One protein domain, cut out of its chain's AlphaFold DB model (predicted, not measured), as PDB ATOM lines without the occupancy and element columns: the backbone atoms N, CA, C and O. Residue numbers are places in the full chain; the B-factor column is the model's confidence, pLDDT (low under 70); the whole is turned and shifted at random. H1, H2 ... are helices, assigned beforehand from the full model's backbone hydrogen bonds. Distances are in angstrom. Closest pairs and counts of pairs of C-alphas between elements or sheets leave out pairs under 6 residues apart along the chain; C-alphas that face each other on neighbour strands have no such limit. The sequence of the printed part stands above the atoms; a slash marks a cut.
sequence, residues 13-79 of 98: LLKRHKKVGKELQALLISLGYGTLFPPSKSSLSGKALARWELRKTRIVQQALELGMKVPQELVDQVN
ATOM      1  N   LEU A  13     -31.244  28.008  -0.270       85.81
ATOM      2  CA  LEU A  13     -30.547  27.880   1.013       85.81
ATOM      3  C   LEU A  13     -29.120  28.425   0.933       85.81
ATOM      4  O   LEU A  13     -28.704  29.177   1.809       85.81
ATOM      5  N   LEU A  14     -28.392  28.137  -0.150       84.44
ATOM      6  CA  LEU A  14     -27.045  28.682  -0.353       84.44
ATOM      7  C   LEU A  14     -27.068  30.206  -0.531       84.44
ATOM      8  O   LEU A  14     -26.183  30.902  -0.027       84.44
ATOM      9  N   LYS A  15     -28.093  30.746  -1.202       86.69
ATOM     10  CA  LYS A  15     -28.307  32.198  -1.305       86.69
ATOM     11  C   LYS A  15     -28.577  32.820   0.069       86.69
ATOM     12  O   LYS A  15     -27.944  33.822   0.408       86.69
ATOM     13  N   ARG A  16     -29.452  32.208   0.879       88.81
ATOM     14  CA  ARG A  16     -29.738  32.640   2.260       88.81
ATOM     15  C   ARG A  16     -28.478  32.590   3.125       88.81
ATOM     16  O   ARG A  16     -28.155  33.586   3.761       88.81
ATOM     17  N   HIS A  17     -27.723  31.494   3.068       90.75
ATOM     18  CA  HIS A  17     -26.476  31.316   3.810       90.75
ATOM     19  C   HIS A  17     -25.447  32.400   3.472       90.75
ATOM     20  O   HIS A  17     -24.903  33.046   4.362       90.75
ATOM     21  N   LYS A  18     -25.209  32.677   2.184       90.25
ATOM     22  CA  LYS A  18     -24.289  33.751   1.775       90.25
ATOM     23  C   LYS A  18     -24.760  35.133   2.229       90.25
ATOM     24  O   LYS A  18     -23.934  35.954   2.617       90.25
ATOM     25  N   LYS A  19     -26.068  35.403   2.171       92.44
ATOM     26  CA  LYS A  19     -26.641  36.682   2.607       92.44
ATOM     27  C   LYS A  19     -26.470  36.885   4.112       92.44
ATOM     28  O   LYS A  19     -25.908  37.899   4.513       92.44
ATOM     29  N   VAL A  20     -26.901  35.916   4.919       92.81
ATOM     30  CA  VAL A  20     -26.779  35.978   6.383       92.81
ATOM     31  C   VAL A  20     -25.309  36.041   6.794       92.81
ATOM     32  O   VAL A  20     -24.962  36.858   7.636       92.81
ATOM     33  N   GLY A  21     -24.423  35.293   6.127       91.69
ATOM     34  CA  GLY A  21     -22.983  35.358   6.385       91.69
ATOM     35  C   GLY A  21     -22.394  36.755   6.162       91.69
ATOM     36  O   GLY A  21     -21.621  37.231   6.986       91.69
ATOM     37  N   LYS A  22     -22.807  37.457   5.097       93.44
ATOM     38  CA  LYS A  22     -22.404  38.856   4.866       93.44
ATOM     39  C   LYS A  22     -22.959  39.807   5.929       93.44
ATOM     40  O   LYS A  22     -22.238  40.693   6.379       93.44
ATOM     41  N   GLU A  23     -24.224  39.641   6.321       92.81
ATOM     42  CA  GLU A  23     -24.848  40.462   7.369       92.81
ATOM     43  C   GLU A  23     -24.158  40.260   8.727       92.81
ATOM     44  O   GLU A  23     -23.852  41.240   9.405       92.81
ATOM     45  N   LEU A  24     -23.849  39.010   9.084       92.94
ATOM     46  CA  LEU A  24     -23.119  38.663  10.300       92.94
ATOM     47  C   LEU A  24     -21.696  39.225  10.276       92.94
ATOM     48  O   LEU A  24     -21.271  39.845  11.242       92.94
ATOM     49  N   GLN A  25     -20.968  39.064   9.171       91.00
ATOM     50  CA  GLN A  25     -19.611  39.597   9.051       91.00
ATOM     51  C   GLN A  25     -19.589  41.121   9.223       91.00
ATOM     52  O   GLN A  25     -18.759  41.645   9.963       91.00
ATOM     53  N   ALA A  26     -20.521  41.834   8.585       89.81
ATOM     54  CA  ALA A  26     -20.637  43.280   8.739       89.81
ATOM     55  C   ALA A  26     -20.960  43.680  10.190       89.81
ATOM     56  O   ALA A  26     -20.368  44.627  10.708       89.81
ATOM     57  N   LEU A  27     -21.855  42.940  10.856       90.00
ATOM     58  CA  LEU A  27     -22.172  43.138  12.270       90.00
ATOM     59  C   LEU A  27     -20.922  42.974  13.147       90.00
ATOM     60  O   LEU A  27     -20.613  43.858  13.942       90.00
ATOM     61  N   LEU A  28     -20.176  41.885  12.968       89.06
ATOM     62  CA  LEU A  28     -18.960  41.605  13.731       89.06
ATOM     63  C   LEU A  28     -17.899  42.699  13.556       89.06
ATOM     64  O   LEU A  28     -17.356  43.182  14.548       89.06
ATOM     65  N   ILE A  29     -17.676  43.157  12.323       87.12
ATOM     66  CA  ILE A  29     -16.758  44.268  12.034       87.12
ATOM     67  C   ILE A  29     -17.222  45.546  12.746       87.12
ATOM     68  O   ILE A  29     -16.421  46.211  13.399       87.12
ATOM     69  N   SER A  30     -18.520  45.868  12.679       84.94
ATOM     70  CA  SER A  30     -19.082  47.048  13.356       84.94
ATOM     71  C   SER A  30     -18.995  46.990  14.882       84.94
ATOM     72  O   SER A  30     -19.035  48.023  15.541       84.94
ATOM     73  N   LEU A  31     -18.868  45.793  15.452       84.69
ATOM     74  CA  LEU A  31     -18.675  45.583  16.885       84.69
ATOM     75  C   LEU A  31     -17.197  45.616  17.295       84.69
ATOM     76  O   LEU A  31     -16.910  45.708  18.490       84.69
ATOM     77  N   GLY A  32     -16.284  45.574  16.320       85.44
ATOM     78  CA  GLY A  32     -14.844  45.560  16.538       85.44
ATOM     79  C   GLY A  32     -14.210  44.167  16.552       85.44
ATOM     80  O   GLY A  32     -13.022  44.056  16.841       85.44
ATOM     81  N   TYR A  33     -14.944  43.098  16.225       84.69
ATOM     82  CA  TYR A  33     -14.348  41.762  16.156       84.69
ATOM     83  C   TYR A  33     -13.399  41.659  14.954       84.69
ATOM     84  O   TYR A  33     -13.775  41.960  13.821       84.69
ATOM     85  N   GLY A  34     -12.168  41.203  15.204       79.38
ATOM     86  CA  GLY A  34     -11.160  40.967  14.165       79.38
ATOM     87  C   GLY A  34     -10.504  42.229  13.590       79.38
ATOM     88  O   GLY A  34      -9.801  42.128  12.589       79.38
ATOM     89  N   THR A  35     -10.709  43.401  14.201       79.88
ATOM     90  CA  THR A  35     -10.002  44.647  13.855       79.88
ATOM     91  C   THR A  35      -9.124  45.109  15.018       79.88
ATOM     92  O   THR A  35      -9.521  45.011  16.176       79.88
ATOM     93  N   LEU A  36      -7.937  45.639  14.708       77.94
ATOM     94  CA  LEU A  36      -7.057  46.300  15.686       77.94
ATOM     95  C   LEU A  36      -7.591  47.677  16.113       77.94
ATOM     96  O   LEU A  36      -7.204  48.198  17.155       77.94
ATOM     97  N   PHE A  37      -8.488  48.256  15.312       77.44
ATOM     98  CA  PHE A  37      -9.085  49.568  15.534       77.44
ATOM     99  C   PHE A  37     -10.608  49.415  15.533       77.44
ATOM    100  O   PHE A  37     -11.233  49.447  14.466       77.44
ATOM    101  N   PRO A  38     -11.226  49.158  16.698       72.25
ATOM    102  CA  PRO A  38     -12.669  49.012  16.776       72.25
ATOM    103  C   PRO A  38     -13.351  50.350  16.450       72.25
ATOM    104  O   PRO A  38     -12.906  51.400  16.923       72.25
ATOM    105  N   PRO A  39     -14.434  50.347  15.653       70.69
ATOM    106  CA  PRO A  39     -15.206  51.559  15.422       70.69
ATOM    107  C   PRO A  39     -15.812  52.045  16.747       70.69
ATOM    108  O   PRO A  39     -16.305  51.252  17.552       70.69
ATOM    109  N   SER A  40     -15.764  53.359  16.986       64.38
ATOM    110  CA  SER A  40     -16.311  53.955  18.207       64.38
ATOM    111  C   SER A  40     -17.812  53.664  18.323       64.38
ATOM    112  O   SER A  40     -18.598  54.033  17.449       64.38
ATOM    113  N   LYS A  41     -18.217  53.000  19.411       60.12
ATOM    114  CA  LYS A  41     -19.597  52.536  19.649       60.12
ATOM    115  C   LYS A  41     -20.581  53.662  20.017       60.12
ATOM    116  O   LYS A  41     -21.763  53.401  20.210       60.12
ATOM    117  N   SER A  42     -20.129  54.911  20.135       55.53
ATOM    118  CA  SER A  42     -20.811  55.934  20.941       55.53
ATOM    119  C   SER A  42     -21.811  56.852  20.221       55.53
ATOM    120  O   SER A  42     -22.279  57.810  20.826       55.53
ATOM    121  N   SER A  43     -22.192  56.597  18.963       61.97
ATOM    122  CA  SER A  43     -23.027  57.558  18.210       61.97
ATOM    123  C   SER A  43     -24.536  57.259  18.177       61.97
ATOM    124  O   SER A  43     -25.302  58.107  17.716       61.97
ATOM    125  N   LEU A  44     -25.000  56.078  18.601       69.81
ATOM    126  CA  LEU A  44     -26.413  55.696  18.465       69.81
ATOM    127  C   LEU A  44     -27.178  55.939  19.771       69.81
ATOM    128  O   LEU A  44     -26.936  55.268  20.768       69.81
ATOM    129  N   SER A  45     -28.139  56.866  19.747       78.19
ATOM    130  CA  SER A  45     -29.006  57.181  20.891       78.19
ATOM    131  C   SER A  45     -30.493  56.955  20.578       78.19
ATOM    132  O   SER A  45     -30.945  57.052  19.429       78.19
ATOM    133  N   GLY A  46     -31.263  56.619  21.616       82.19
ATOM    134  CA  GLY A  46     -32.722  56.501  21.583       82.19
ATOM    135  C   GLY A  46     -33.245  55.438  20.611       82.19
ATOM    136  O   GLY A  46     -32.820  54.284  20.613       82.19
ATOM    137  N   LYS A  47     -34.188  55.827  19.742       83.75
ATOM    138  CA  LYS A  47     -34.862  54.911  18.795       83.75
ATOM    139  C   LYS A  47     -33.903  54.254  17.796       83.75
ATOM    140  O   LYS A  47     -34.198  53.176  17.282       83.75
ATOM    141  N   ALA A  48     -32.779  54.900  17.485       83.06
ATOM    142  CA  ALA A  48     -31.784  54.343  16.575       83.06
ATOM    143  C   ALA A  48     -31.053  53.148  17.203       83.06
ATOM    144  O   ALA A  48     -30.860  52.142  16.524       83.06
ATOM    145  N   LEU A  49     -30.749  53.233  18.502       83.50
ATOM    146  CA  LEU A  49     -30.148  52.142  19.265       83.50
ATOM    147  C   LEU A  49     -31.096  50.940  19.344       83.50
ATOM    148  O   LEU A  49     -30.707  49.836  18.990       83.50
ATOM    149  N   ALA A  50     -32.370  51.164  19.683       84.75
ATOM    150  CA  ALA A  50     -33.363  50.087  19.762       84.75
ATOM    151  C   ALA A  50     -33.534  49.331  18.428       84.75
ATOM    152  O   ALA A  50     -33.589  48.103  18.397       84.75
ATOM    153  N   ARG A  51     -33.569  50.050  17.296       87.00
ATOM    154  CA  ARG A  51     -33.622  49.421  15.962       87.00
ATOM    155  C   ARG A  51     -32.358  48.633  15.638       87.00
ATOM    156  O   ARG A  51     -32.434  47.600  14.975       87.00
ATOM    157  N   TRP A  52     -31.207  49.141  16.060       86.62
ATOM    158  CA  TRP A  52     -29.933  48.471  15.856       86.62
ATOM    159  C   TRP A  52     -29.845  47.177  16.674       86.62
ATOM    160  O   TRP A  52     -29.496  46.141  16.113       86.62
ATOM    161  N   GLU A  53     -30.272  47.205  17.937       87.00
ATOM    162  CA  GLU A  53     -30.373  46.032  18.813       87.00
ATOM    163  C   GLU A  53     -31.283  44.950  18.217       87.00
ATOM    164  O   GLU A  53     -30.862  43.809  18.044       87.00
ATOM    165  N   LEU A  54     -32.490  45.315  17.763       89.19
ATOM    166  CA  LEU A  54     -33.397  44.375  17.088       89.19
ATOM    167  C   LEU A  54     -32.761  43.741  15.844       89.19
ATOM    168  O   LEU A  54     -32.905  42.541  15.594       89.19
ATOM    169  N   ARG A  55     -32.038  44.542  15.050       89.62
ATOM    170  CA  ARG A  55     -31.335  44.048  13.862       89.62
ATOM    171  C   ARG A  55     -30.208  43.086  14.240       89.62
ATOM    172  O   ARG A  55     -30.074  42.058  13.576       89.62
ATOM    173  N   LYS A  56     -29.426  43.403  15.276       90.62
ATOM    174  CA  LYS A  56     -28.360  42.548  15.816       90.62
ATOM    175  C   LYS A  56     -28.928  41.187  16.219       90.62
ATOM    176  O   LYS A  56     -28.482  40.175  15.683       90.62
ATOM    177  N   THR A  57     -29.970  41.172  17.052       90.75
ATOM    178  CA  THR A  57     -30.643  39.948  17.513       90.75
ATOM    179  C   THR A  57     -31.138  39.096  16.347       90.75
ATOM    180  O   THR A  57     -30.837  37.907  16.281       90.75
ATOM    181  N   ARG A  58     -31.812  39.709  15.362       92.94
ATOM    182  CA  ARG A  58     -32.308  38.997  14.173       92.94
ATOM    183  C   ARG A  58     -31.185  38.313  13.388       92.94
ATOM    184  O   ARG A  58     -31.345  37.178  12.952       92.94
ATOM    185  N   ILE A  59     -30.073  39.014  13.159       92.06
ATOM    186  CA  ILE A  59     -28.936  38.475  12.395       92.06
ATOM    187  C   ILE A  59     -28.299  37.304  13.146       92.06
ATOM    188  O   ILE A  59     -28.012  36.279  12.533       92.06
ATOM    189  N   VAL A  60     -28.117  37.439  14.461       91.94
ATOM    190  CA  VAL A  60     -27.547  36.384  15.308       91.94
ATOM    191  C   VAL A  60     -28.439  35.140  15.309       91.94
ATOM    192  O   VAL A  60     -27.934  34.051  15.056       91.94
ATOM    193  N   GLN A  61     -29.757  35.286  15.479       91.38
ATOM    194  CA  GLN A  61     -30.696  34.156  15.399       91.38
ATOM    195  C   GLN A  61     -30.608  33.436  14.048       91.38
ATOM    196  O   GLN A  61     -30.440  32.221  13.999       91.38
ATOM    197  N   GLN A  62     -30.631  34.184  12.940       91.56
ATOM    198  CA  GLN A  62     -30.527  33.601  11.598       91.56
ATOM    199  C   GLN A  62     -29.184  32.906  11.349       91.56
ATOM    200  O   GLN A  62     -29.128  31.927  10.606       91.56
ATOM    201  N   ALA A  63     -28.099  33.420  11.926       91.69
ATOM    202  CA  ALA A  63     -26.783  32.801  11.842       91.69
ATOM    203  C   ALA A  63     -26.728  31.481  12.626       91.69
ATOM    204  O   ALA A  63     -26.196  30.499  12.108       91.69
ATOM    205  N   LEU A  64     -27.324  31.446  13.823       90.56
ATOM    206  CA  LEU A  64     -27.440  30.241  14.649       90.56
ATOM    207  C   LEU A  64     -28.292  29.163  13.967       90.56
ATOM    208  O   LEU A  64     -27.851  28.021  13.874       90.56
ATOM    209  N   GLU A  65     -29.449  29.528  13.403       90.06
ATOM    210  CA  GLU A  65     -30.302  28.614  12.618       90.06
ATOM    211  C   GLU A  65     -29.552  27.950  11.454       90.06
ATOM    212  O   GLU A  65     -29.838  26.816  11.080       90.06
ATOM    213  N   LEU A  66     -28.606  28.672  10.852       90.38
ATOM    214  CA  LEU A  66     -27.816  28.206   9.713       90.38
ATOM    215  C   LEU A  66     -26.505  27.519  10.126       90.38
ATOM    216  O   LEU A  66     -25.714  27.173   9.249       90.38
ATOM    217  N   GLY A  67     -26.261  27.329  11.427       86.75
ATOM    218  CA  GLY A  67     -25.061  26.671  11.948       86.75
ATOM    219  C   GLY A  67     -23.769  27.471  11.745       86.75
ATOM    220  O   GLY A  67     -22.686  26.891  11.655       86.75
ATOM    221  N   MET A  68     -23.855  28.800  11.628       90.19
ATOM    222  CA  MET A  68     -22.673  29.654  11.491       90.19
ATOM    223  C   MET A  68     -21.971  29.852  12.836       90.19
ATOM    224  O   MET A  68     -22.598  29.877  13.892       90.19
ATOM    225  N   LYS A  69     -20.651  30.067  12.795       87.38
ATOM    226  CA  LYS A  69     -19.870  30.417  13.986       87.38
ATOM    227  C   LYS A  69     -20.167  31.861  14.398       87.38
ATOM    228  O   LYS A  69     -19.858  32.788  13.650       87.38
ATOM    229  N   VAL A  70     -20.732  32.039  15.587       88.88
ATOM    230  CA  VAL A  70     -21.034  33.337  16.206       88.88
ATOM    231  C   VAL A  70     -20.272  33.427  17.538       88.88
ATOM    232  O   VAL A  70     -20.190  32.416  18.233       88.88
ATOM    233  N   PRO A  71     -19.690  34.584  17.910       88.81
ATOM    234  CA  PRO A  71     -19.088  34.777  19.231       88.81
ATOM    235  C   PRO A  71     -20.071  34.484  20.366       88.81
ATOM    236  O   PRO A  71     -21.211  34.946  20.315       88.81
ATOM    237  N   GLN A  72     -19.611  33.778  21.402       84.56
ATOM    238  CA  GLN A  72     -20.455  33.340  22.520       84.56
ATOM    239  C   GLN A  72     -21.169  34.511  23.211       84.56
ATOM    240  O   GLN A  72     -22.362  34.428  23.464       84.56
ATOM    241  N   GLU A  73     -20.496  35.653  23.374       85.56
ATOM    242  CA  GLU A  73     -21.081  36.873  23.954       85.56
ATOM    243  C   GLU A  73     -22.359  37.342  23.235       85.56
ATOM    244  O   GLU A  73     -23.269  37.886  23.857       85.56
ATOM    245  N   LEU A  74     -22.433  37.158  21.910       85.94
ATOM    246  CA  LEU A  74     -23.624  37.496  21.125       85.94
ATOM    247  C   LEU A  74     -24.697  36.414  21.231       85.94
ATOM    248  O   LEU A  74     -25.879  36.731  21.130       85.94
ATOM    249  N   VAL A  75     -24.293  35.160  21.426       85.88
ATOM    250  CA  VAL A  75     -25.216  34.051  21.678       85.88
ATOM    251  C   VAL A  75     -25.919  34.265  23.012       85.88
ATOM    252  O   VAL A  75     -27.144  34.242  23.044       85.88
ATOM    253  N   ASP A  76     -25.172  34.587  24.065       84.19
ATOM    254  CA  ASP A  76     -25.707  34.794  25.414       84.19
ATOM    255  C   ASP A  76     -26.665  35.998  25.476       84.19
ATOM    256  O   ASP A  76     -27.648  35.982  26.208       84.19
ATOM    257  N   GLN A  77     -26.441  37.034  24.657       80.62
ATOM    258  CA  GLN A  77     -27.360  38.179  24.547       80.62
ATOM    259  C   GLN A  77     -28.713  37.820  23.919       80.62
ATOM    260  O   GLN A  77     -29.710  38.496  24.169       80.62
ATOM    261  N   VAL A  78     -28.742  36.811  23.049       78.06
ATOM    262  CA  VAL A  78     -29.933  36.427  22.279       78.06
ATOM    263  C   VAL A  78     -30.651  35.235  22.901       78.06
ATOM    264  O   VAL A  78     -31.872  35.136  22.804       78.06
ATOM    265  N   ASN A  79     -29.896  34.342  23.526       72.50
ATOM    266  CA  ASN A  79     -30.375  33.168  24.226       72.50
ATOM    267  C   ASN A  79     -29.641  33.085  25.571       72.50
ATOM    268  O   ASN A  79     -28.669  32.332  25.680       72.50
TER     269      ASN A  79
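AT A GLANCE: This is residues 13 to 79 of the 98 residues of an uncharacterized protein of Octadecabacter sp (UniProt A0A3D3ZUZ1). Two long helices, H1 and H2, cross at a steep tilt, with residues 20 to 27 of H1 on residues 56 to 63 of H2, and a short third helix, H3, packs across H2 on another side, apart from H1. A long loop, residues 32 to 46, makes a wide arc from the end of H1 to the start of H2, and residues 45 to 51, of which 47 to 51 belong to H2, stick out. You have 67 printed residues with three named helices in the order H1, H2, H3 and no named strand; the class is all helix. The whole is compact, with a radius of gyration of the C-alphas of 12.4 A and spans of 35 by 28 by 22 A.

HOW THE PARTS SIT: Start with H1, residues 13 to 31, and go on to H2, residues 47 to 65: they touch, and their closest C-alphas are those of Leu 24 and Ile 59, 6.2 A apart. Their lines stand at a steep tilt of 46 degrees, opposite ways. Next look at H3, residues 72 to 78, which touches residues 57 to 61 of H2 alone; the closest C-alphas are those of Thr 57 and Val 78, 6.0 A apart. H2 and H3 run opposite ways at a steep tilt of 66 degrees. H1 and H3 are apart. In H1, H2 and H3 every O i to N i+4 pair is within hydrogen-bond range.

IN THESE COORDINATES: Find C-alpha 13 at (-30.547, 27.880, 1.013); from there H1 runs 26.6 A to C-alpha 31. H2 begins at C-alpha 47, (-34.862, 54.911, 18.795), and runs 27.4 A to C-alpha 65. H3 ends at C-alpha 78, (-29.933, 36.427, 22.279).

THE WHOLE: The C-alphas farthest apart are those of Leu 14 and Gly 46, 35.9 A. The printed part has no cut; the link from H1 to H2 is long, and that from H2 to H3 is short. The mean pLDDT of the printed part is 84.7, and residues 40 to 44 are under 70.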